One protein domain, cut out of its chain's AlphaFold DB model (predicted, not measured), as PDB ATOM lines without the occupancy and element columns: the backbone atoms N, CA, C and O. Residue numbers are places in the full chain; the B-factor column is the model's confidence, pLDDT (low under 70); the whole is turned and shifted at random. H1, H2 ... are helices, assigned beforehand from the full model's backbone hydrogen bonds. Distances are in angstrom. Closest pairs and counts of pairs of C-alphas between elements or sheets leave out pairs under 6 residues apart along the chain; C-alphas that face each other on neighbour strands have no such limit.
ATOM      1  N   SER A 471     164.397 204.532 163.165       70.25
ATOM      2  CA  SER A 471     165.747 204.562 162.611       70.25
ATOM      3  C   SER A 471     165.998 203.232 161.910       70.25
ATOM      4  O   SER A 471     165.867 202.176 162.528       70.25
ATOM      5  N   LEU A 472     166.351 203.276 160.626       80.44
ATOM      6  CA  LEU A 472     166.772 202.084 159.899       80.44
ATOM      7  C   LEU A 472     167.998 201.490 160.599       80.44
ATOM      8  O   LEU A 472     168.881 202.239 161.034       80.44
ATOM      9  N   ALA A 473     168.056 200.157 160.681       77.94
ATOM     10  CA  ALA A 473     169.226 199.455 161.197       77.94
ATOM     11  C   ALA A 473     170.480 199.904 160.438       77.94
ATOM     12  O   ALA A 473     170.425 200.252 159.254       77.94
ATOM     13  N   LEU A 474     171.615 199.974 161.126       73.75
ATOM     14  CA  LEU A 474     172.795 200.653 160.595       73.75
ATOM     15  C   LEU A 474     173.469 199.883 159.445       73.75
ATOM     16  O   LEU A 474     174.177 200.486 158.644       73.75
ATOM     17  N   ASP A 475     173.212 198.581 159.379       73.81
ATOM     18  CA  ASP A 475     173.702 197.572 158.440       73.81
ATOM     19  C   ASP A 475     172.677 197.183 157.358       73.81
ATOM     20  O   ASP A 475     173.011 196.463 156.419       73.81
ATOM     21  N   ALA A 476     171.433 197.672 157.444       82.62
ATOM     22  CA  ALA A 476     170.419 197.371 156.435       82.62
ATOM     23  C   ALA A 476     170.852 197.875 155.039       82.62
ATOM     24  O   ALA A 476     171.495 198.926 154.928       82.62
ATOM     25  N   PRO A 477     170.462 197.204 153.942       86.12
ATOM     26  CA  PRO A 477     170.757 197.685 152.595       86.12
ATOM     27  C   PRO A 477     170.186 199.098 152.367       86.12
ATOM     28  O   PRO A 477     169.249 199.501 153.064       86.12
ATOM     29  N   PRO A 478     170.729 199.884 151.418       89.94
ATOM     30  CA  PRO A 478     170.223 201.223 151.123       89.94
ATOM     31  C   PRO A 478     168.727 201.197 150.802       89.94
ATOM     32  O   PRO A 478     168.282 200.456 149.928       89.94
ATOM     33  N   SER A 479     167.956 202.016 151.510       91.81
ATOM     34  CA  SER A 479     166.505 202.105 151.360       91.81
ATOM     35  C   SER A 479     166.105 203.266 150.436       91.81
ATOM     36  O   SER A 479     166.897 204.194 150.228       91.81
ATOM     37  N   PRO A 480     164.854 203.303 149.941       91.06
ATOM     38  CA  PRO A 480     164.318 204.482 149.263       91.06
ATOM     39  C   PRO A 480     164.410 205.766 150.106       91.06
ATOM     40  O   PRO A 480     164.622 206.839 149.546       91.06
ATOM     41  N   LEU A 481     164.332 205.663 151.442       90.44
ATOM     42  CA  LEU A 481     164.500 206.803 152.353       90.44
ATOM     43  C   LEU A 481     165.937 207.338 152.348       90.44
ATOM     44  O   LEU A 481     166.140 208.549 152.408       90.44
ATOM     45  N   ASP A 482     166.940 206.460 152.234       91.12
ATOM     46  CA  ASP A 482     168.331 206.888 152.061       91.12
ATOM     47  C   ASP A 482     168.504 207.622 150.723       91.12
ATOM     48  O   ASP A 482     169.142 208.674 150.678       91.12
ATOM     49  N   GLU A 483     167.904 207.110 149.637       89.06
ATOM     50  CA  GLU A 483     167.928 207.783 148.331       89.06
ATOM     51  C   GLU A 483     167.241 209.150 148.377       89.06
ATOM     52  O   GLU A 483     167.742 210.119 147.798       89.06
ATOM     53  N   GLU A 484     166.104 209.237 149.063       88.56
ATOM     54  CA  GLU A 484     165.340 210.467 149.219       88.56
ATOM     55  C   GLU A 484     166.102 211.500 150.051       88.56
ATOM     56  O   GLU A 484     166.318 212.612 149.567       88.56
ATOM     57  N   TYR A 485     166.605 211.130 151.233       85.94
ATOM     58  CA  TYR A 485     167.438 212.006 152.064       85.94
ATOM     59  C   TYR A 485     168.672 212.507 151.300       85.94
ATOM     60  O   TYR A 485     169.051 213.681 151.393       85.94
ATOM     61  N   TRP A 486     169.276 211.622 150.502       82.69
ATOM     62  CA  TRP A 486     170.463 211.893 149.702       82.69
ATOM     63  C   TRP A 486     170.217 212.819 148.501       82.69
ATOM     64  O   TRP A 486     171.048 213.692 148.222       82.69
ATOM     65  N   ARG A 487     169.123 212.617 147.750       83.50
ATOM     66  CA  ARG A 487     168.833 213.354 146.503       83.50
ATOM     67  C   ARG A 487     167.965 214.588 146.726       83.50
ATOM     68  O   ARG A 487     168.210 215.614 146.095       83.50
ATOM     69  N   ARG A 488     166.939 214.490 147.571       73.62
ATOM     70  CA  ARG A 488     165.898 215.508 147.740       73.62
ATOM     71  C   ARG A 488     166.138 216.248 149.051       73.62
ATOM     72  O   ARG A 488     165.685 215.837 150.116       73.62
ATOM     73  N   GLY A 489     166.843 217.376 148.946       63.19
ATOM     74  CA  GLY A 489     167.208 218.275 150.051       63.19
ATOM     75  C   GLY A 489     166.075 218.648 151.020       63.19
ATOM     76  O   GLY A 489     166.352 219.071 152.132       63.19
ATOM     77  N   ASN A 490     164.808 218.437 150.664       64.88
ATOM     78  CA  ASN A 490     163.679 219.005 151.399       64.88
ATOM     79  C   ASN A 490     162.794 217.959 152.103       64.88
ATOM     80  O   ASN A 490     161.989 218.342 152.942       64.88
ATOM     81  N   ALA A 491     162.914 216.665 151.779       68.31
ATOM     82  CA  ALA A 491     161.952 215.656 152.247       68.31
ATOM     83  C   ALA A 491     162.238 215.142 153.670       68.31
ATOM     84  O   ALA A 491     161.319 214.920 154.451       68.31
ATOM     85  N   LEU A 492     163.516 214.993 154.033       76.50
ATOM     86  CA  LEU A 492     163.940 214.463 155.330       76.50
ATOM     87  C   LEU A 492     164.981 215.397 155.960       76.50
ATOM     88  O   LEU A 492     166.058 215.597 155.395       76.50
ATOM     89  N   LYS A 493     164.658 215.973 157.126       82.25
ATOM     90  CA  LYS A 493     165.577 216.841 157.894       82.25
ATOM     91  C   LYS A 493     166.699 216.037 158.562       82.25
ATOM     92  O   LYS A 493     167.852 216.463 158.588       82.25
ATOM     93  N   CYS A 494     166.376 214.835 159.029       87.19
ATOM     94  CA  CYS A 494     167.304 213.961 159.740       87.19
ATOM     95  C   CYS A 494     167.728 212.773 158.876       87.19
ATOM     96  O   CYS A 494     166.951 212.266 158.067       87.19
ATOM     97  N   CYS A 495     168.963 212.314 159.075       88.81
ATOM     98  CA  CYS A 495     169.450 211.069 158.494       88.81
ATOM     99  C   CYS A 495     168.592 209.886 158.992       88.81
ATOM    100  O   CYS A 495     168.481 209.717 160.210       88.81
ATOM    101  N   PRO A 496     168.044 209.034 158.102       89.19
ATOM    102  CA  PRO A 496     167.174 207.916 158.485       89.19
ATOM    103  C   PRO A 496     167.893 206.793 159.256       89.19
ATOM    104  O   PRO A 496     167.237 205.884 159.752       89.19
ATOM    105  N   ARG A 497     169.230 206.841 159.360       87.94
ATOM    106  CA  ARG A 497     170.076 205.802 159.983       87.94
ATOM    107  C   ARG A 497     170.600 206.153 161.373       87.94
ATOM    108  O   ARG A 497     170.968 205.266 162.131       87.94
ATOM    109  N   CYS A 498     170.767 207.441 161.672       85.12
ATOM    110  CA  CYS A 498     171.401 207.878 162.923       85.12
ATOM    111  C   CYS A 498     170.821 209.179 163.490       85.12
ATOM    112  O   CYS A 498     171.432 209.797 164.360       85.12
ATOM    113  N   VAL A 499     169.668 209.621 162.970       83.31
ATOM    114  CA  VAL A 499     168.938 210.822 163.418       83.31
ATOM    115  C   VAL A 499     169.778 212.111 163.327       83.31
ATOM    116  O   VAL A 499     169.419 213.153 163.866       83.31
ATOM    117  N   TYR A 500     170.909 212.083 162.610       81.19
ATOM    118  CA  TYR A 500     171.764 213.253 162.442       81.19
ATOM    119  C   TYR A 500     171.024 214.339 161.659       81.19
ATOM    120  O   TYR A 500     170.724 214.178 160.472       81.19
ATOM    121  N   ASP A 501     170.766 215.458 162.332       81.06
ATOM    122  CA  ASP A 501     170.202 216.658 161.728       81.06
ATOM    123  C   ASP A 501     171.295 217.403 160.951       81.06
ATOM    124  O   ASP A 501     172.136 218.146 161.487       81.06
ATOM    125  N   SER A 502     171.308 217.151 159.647       70.69
ATOM    126  CA  SER A 502     172.052 217.973 158.714       70.69
ATOM    127  C   SER A 502     171.133 219.103 158.265       70.69
ATOM    128  O   SER A 502     170.111 218.838 157.632       70.69
ATOM    129  N   ALA A 503     171.555 220.350 158.486       61.22
ATOM    130  CA  ALA A 503     170.947 221.502 157.823       61.22
ATOM    131  C   ALA A 503     170.712 221.203 156.328       61.22
ATOM    132  O   ALA A 503     171.522 220.478 155.739       61.22
ATOM    133  N   ASP A 504     169.656 221.776 155.737       66.38
ATOM    134  CA  ASP A 504     169.046 221.478 154.417       66.38
ATOM    135  C   ASP A 504     169.973 221.509 153.177       66.38
ATOM    136  O   ASP A 504     169.544 221.414 152.030       66.38
ATOM    137  N   ASN A 505     171.285 221.609 153.372       81.69
ATOM    138  CA  ASN A 505     172.288 221.527 152.332       81.69
ATOM    139  C   ASN A 505     172.656 220.066 151.997       81.69
ATOM    140  O   ASN A 505     173.290 219.351 152.782       81.69
ATOM    141  N   ILE A 506     172.365 219.669 150.755       86.31
ATOM    142  CA  ILE A 506     172.742 218.387 150.134       86.31
ATOM    143  C   ILE A 506     174.237 218.058 150.328       86.31
ATOM    144  O   ILE A 506     174.601 216.904 150.552       86.31
ATOM    145  N   GLY A 507     175.130 219.051 150.285       86.94
ATOM    146  CA  GLY A 507     176.567 218.857 150.504       86.94
ATOM    147  C   GLY A 507     176.905 218.346 151.908       86.94
ATOM    148  O   GLY A 507     177.752 217.461 152.058       86.94
ATOM    149  N   CYS A 508     176.207 218.838 152.936       85.56
ATOM    150  CA  CYS A 508     176.368 218.374 154.314       85.56
ATOM    151  C   CYS A 508     175.873 216.935 154.482       85.56
ATOM    152  O   CYS A 508     176.555 216.139 155.128       85.56
ATOM    153  N   ARG A 509     174.752 216.580 153.841       86.44
ATOM    154  CA  ARG A 509     174.198 215.212 153.823       86.44
ATOM    155  C   ARG A 509     175.148 214.217 153.186       86.44
ATOM    156  O   ARG A 509     175.482 213.200 153.788       86.44
ATOM    157  N   LYS A 510     175.675 214.561 152.007       87.94
ATOM    158  CA  LYS A 510     176.673 213.740 151.312       87.94
ATOM    159  C   LYS A 510     177.930 213.560 152.152       87.94
ATOM    160  O   LYS A 510     178.448 212.453 152.239       87.94
ATOM    161  N   LYS A 511     178.414 214.626 152.796       84.88
ATOM    162  CA  LYS A 511     179.573 214.556 153.698       84.88
ATOM    163  C   LYS A 511     179.288 213.698 154.933       84.88
ATOM    164  O   LYS A 511     180.176 212.970 155.366       84.88
ATOM    165  N   HIS A 512     178.073 213.769 155.474       85.94
ATOM    166  CA  HIS A 512     177.629 212.940 156.588       85.94
ATOM    167  C   HIS A 512     177.609 211.455 156.199       85.94
ATOM    168  O   HIS A 512     178.340 210.674 156.801       85.94
ATOM    169  N   TYR A 513     176.902 211.076 155.129       87.81
ATOM    170  CA  TYR A 513     176.903 209.696 154.627       87.81
ATOM    171  C   TYR A 513     178.321 209.219 154.299       87.81
ATOM    172  O   TYR A 513     178.714 208.148 154.735       87.81
ATOM    173  N   ARG A 514     179.157 210.045 153.652       83.81
ATOM    174  CA  ARG A 514     180.547 209.662 153.331       83.81
ATOM    175  C   ARG A 514     181.365 209.313 154.569       83.81
ATOM    176  O   ARG A 514     182.285 208.515 154.484       83.81
ATOM    177  N   ARG A 515     181.082 209.959 155.699       78.38
ATOM    178  CA  ARG A 515     181.848 209.795 156.937       78.38
ATOM    179  C   ARG A 515     181.284 208.694 157.835       78.38
ATOM    180  O   ARG A 515     182.054 207.988 158.482       78.38
ATOM    181  N   HIS A 516     179.959 208.578 157.900       78.00
ATOM    182  CA  HIS A 516     179.261 207.768 158.902       78.00
ATOM    183  C   HIS A 516     178.599 206.507 158.318       78.00
ATOM    184  O   HIS A 516     178.482 205.503 159.020       78.00
ATOM    185  N   HIS A 517     178.248 206.539 157.030       84.69
ATOM    186  CA  HIS A 517     177.504 205.507 156.299       84.69
ATOM    187  C   HIS A 517     178.132 205.299 154.908       84.69
ATOM    188  O   HIS A 517     177.468 205.461 153.883       84.69
ATOM    189  N   TYR A 518     179.459 205.114 154.853       83.19
ATOM    190  CA  TYR A 518     180.199 205.179 153.586       83.19
ATOM    191  C   TYR A 518     179.871 204.007 152.650       83.19
ATOM    192  O   TYR A 518     179.865 204.176 151.434       83.19
ATOM    193  N   ASP A 519     179.549 202.851 153.217       85.50
ATOM    194  CA  ASP A 519     178.982 201.691 152.540       85.50
ATOM    195  C   ASP A 519     177.727 202.079 151.748       85.50
ATOM    196  O   ASP A 519     177.670 201.896 150.531       85.50
ATOM    197  N   ILE A 520     176.781 202.760 152.394       89.12
ATOM    198  CA  ILE A 520     175.563 203.255 151.743       89.12
ATOM    199  C   ILE A 520     175.894 204.386 150.762       89.12
ATOM    200  O   ILE A 520     175.404 204.395 149.631       89.12
ATOM    201  N   TYR A 521     176.760 205.325 151.157       88.88
ATOM    202  CA  TYR A 521     177.204 206.446 150.319       88.88
ATOM    203  C   TYR A 521     177.661 205.955 148.944       88.88
ATOM    204  O   TYR A 521     177.256 206.508 147.920       88.88
ATOM    205  N   TYR A 522     178.523 204.937 148.914       86.38
ATOM    206  CA  TYR A 522     179.113 204.469 147.669       86.38
ATOM    207  C   TYR A 522     178.168 203.583 146.863       86.38
ATOM    208  O   TYR A 522     178.287 203.567 145.645       86.38
ATOM    209  N   VAL A 523     177.181 202.936 147.481       87.88
ATOM    210  CA  VAL A 523     176.106 202.280 146.722       87.88
ATOM    211  C   VAL A 523     175.190 203.313 146.049       87.88
ATOM    212  O   VAL A 523     174.773 203.127 144.903       87.88
ATOM    213  N   LEU A 524     174.913 204.437 146.717       87.00
ATOM    214  CA  LEU A 524     174.007 205.477 146.214       87.00
ATOM    215  C   LEU A 524     174.656 206.466 145.236       87.00
ATOM    216  O   LEU A 524     173.957 207.108 144.443       87.00
ATOM    217  N   ALA A 525     175.976 206.637 145.288       86.75
ATOM    218  CA  ALA A 525     176.672 207.625 144.477       86.75
ATOM    219  C   ALA A 525     176.556 207.299 142.964       86.75
ATOM    220  O   ALA A 525     176.943 206.211 142.544       86.75
ATOM    221  N   PRO A 526     176.097 208.237 142.106       81.75
ATOM    222  CA  PRO A 526     175.811 207.952 140.692       81.75
ATOM    223  C   PRO A 526     176.996 207.367 139.914       81.75
ATOM    224  O   PRO A 526     176.829 206.421 139.152       81.75
ATOM    225  N   GLY A 527     178.207 207.877 140.160       82.25
ATOM    226  CA  GLY A 527     179.431 207.386 139.517       82.25
ATOM    227  C   GLY A 527     179.888 206.000 139.981       82.25
ATOM    228  O   GLY A 527     180.827 205.458 139.412       82.25
ATOM    229  N   HIS A 528     179.249 205.427 141.004       81.75
ATOM    230  CA  HIS A 528     179.624 204.135 141.575       81.75
ATOM    231  C   HIS A 528     178.769 202.964 141.070       81.75
ATOM    232  O   HIS A 528     179.180 201.812 141.203       81.75
ATOM    233  N   ARG A 529     177.615 203.237 140.442       79.75
ATOM    234  CA  ARG A 529     176.718 202.196 139.907       79.75
ATOM    235  C   ARG A 529     177.359 201.373 138.788       79.75
ATOM    236  O   ARG A 529     177.080 200.186 138.687       79.75
ATOM    237  N   ASN A 530     178.252 201.996 138.019       85.81
ATOM    238  CA  ASN A 530     178.915 201.397 136.858       85.81
ATOM    239  C   ASN A 530     180.349 200.927 137.157       85.81
ATOM    240  O   ASN A 530     181.127 200.703 136.233       85.81
TER     241      ASN A 530
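What this domain is: This is residues 471 to 530 of the 615 residues of an uncharacterized protein of Pristionchus pacificus (UniProt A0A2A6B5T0). Three short helices make a small triangle, turned at wide angles to one another, with H2 tied closely to H3 and a long looping link, residues 488 to 505, between H1 and H2. The printed part has 60 residues with three named helices, in the order H1, H2, H3, and no named strand; it is all helix, though under half of the residues are in named elements. It is compact, with a radius of gyration of the C-alphas of 10.4 A, and spans 29 by 23 by 20 A.

How they stand to each other: Start from H2, residues 506 to 516, the longest helix. It touches H3, residues 518 to 524, at a steep tilt of 47 degrees, opposite ways; their closest C-alphas, of Tyr 513 and Tyr 521, are 5.4 A apart. H2 also touches H1, residues 480 to 487, at a steep tilt of 56 degrees, opposite ways; look at the closest C-alphas, of Trp 486 and Arg 509, 6.5 A apart. H1 and H3 are close but not clearly touching, about perpendicular at 88 degrees. In H1, H2 and H3 every O i to N i+4 pair is within hydrogen-bond range.

Where its parts are: Find C-alpha 506 at (172.742, 218.387, 150.134); from there H2 runs 15.2 A to C-alpha 516. H1 begins at (164.318, 204.482, 149.263) and is 10.3 A long; H3, 9.6 A, ends at (174.007, 205.477, 146.214).

The domain as a whole: The C-alphas farthest apart, of Asp 501 and Asn 530, are 30.5 A apart. The printed part has no cut; the link from H1 to H2 is long, that from H2 to H3 tight. Confidence is low, under 70, at residues 489 to 491 and 503 to 504.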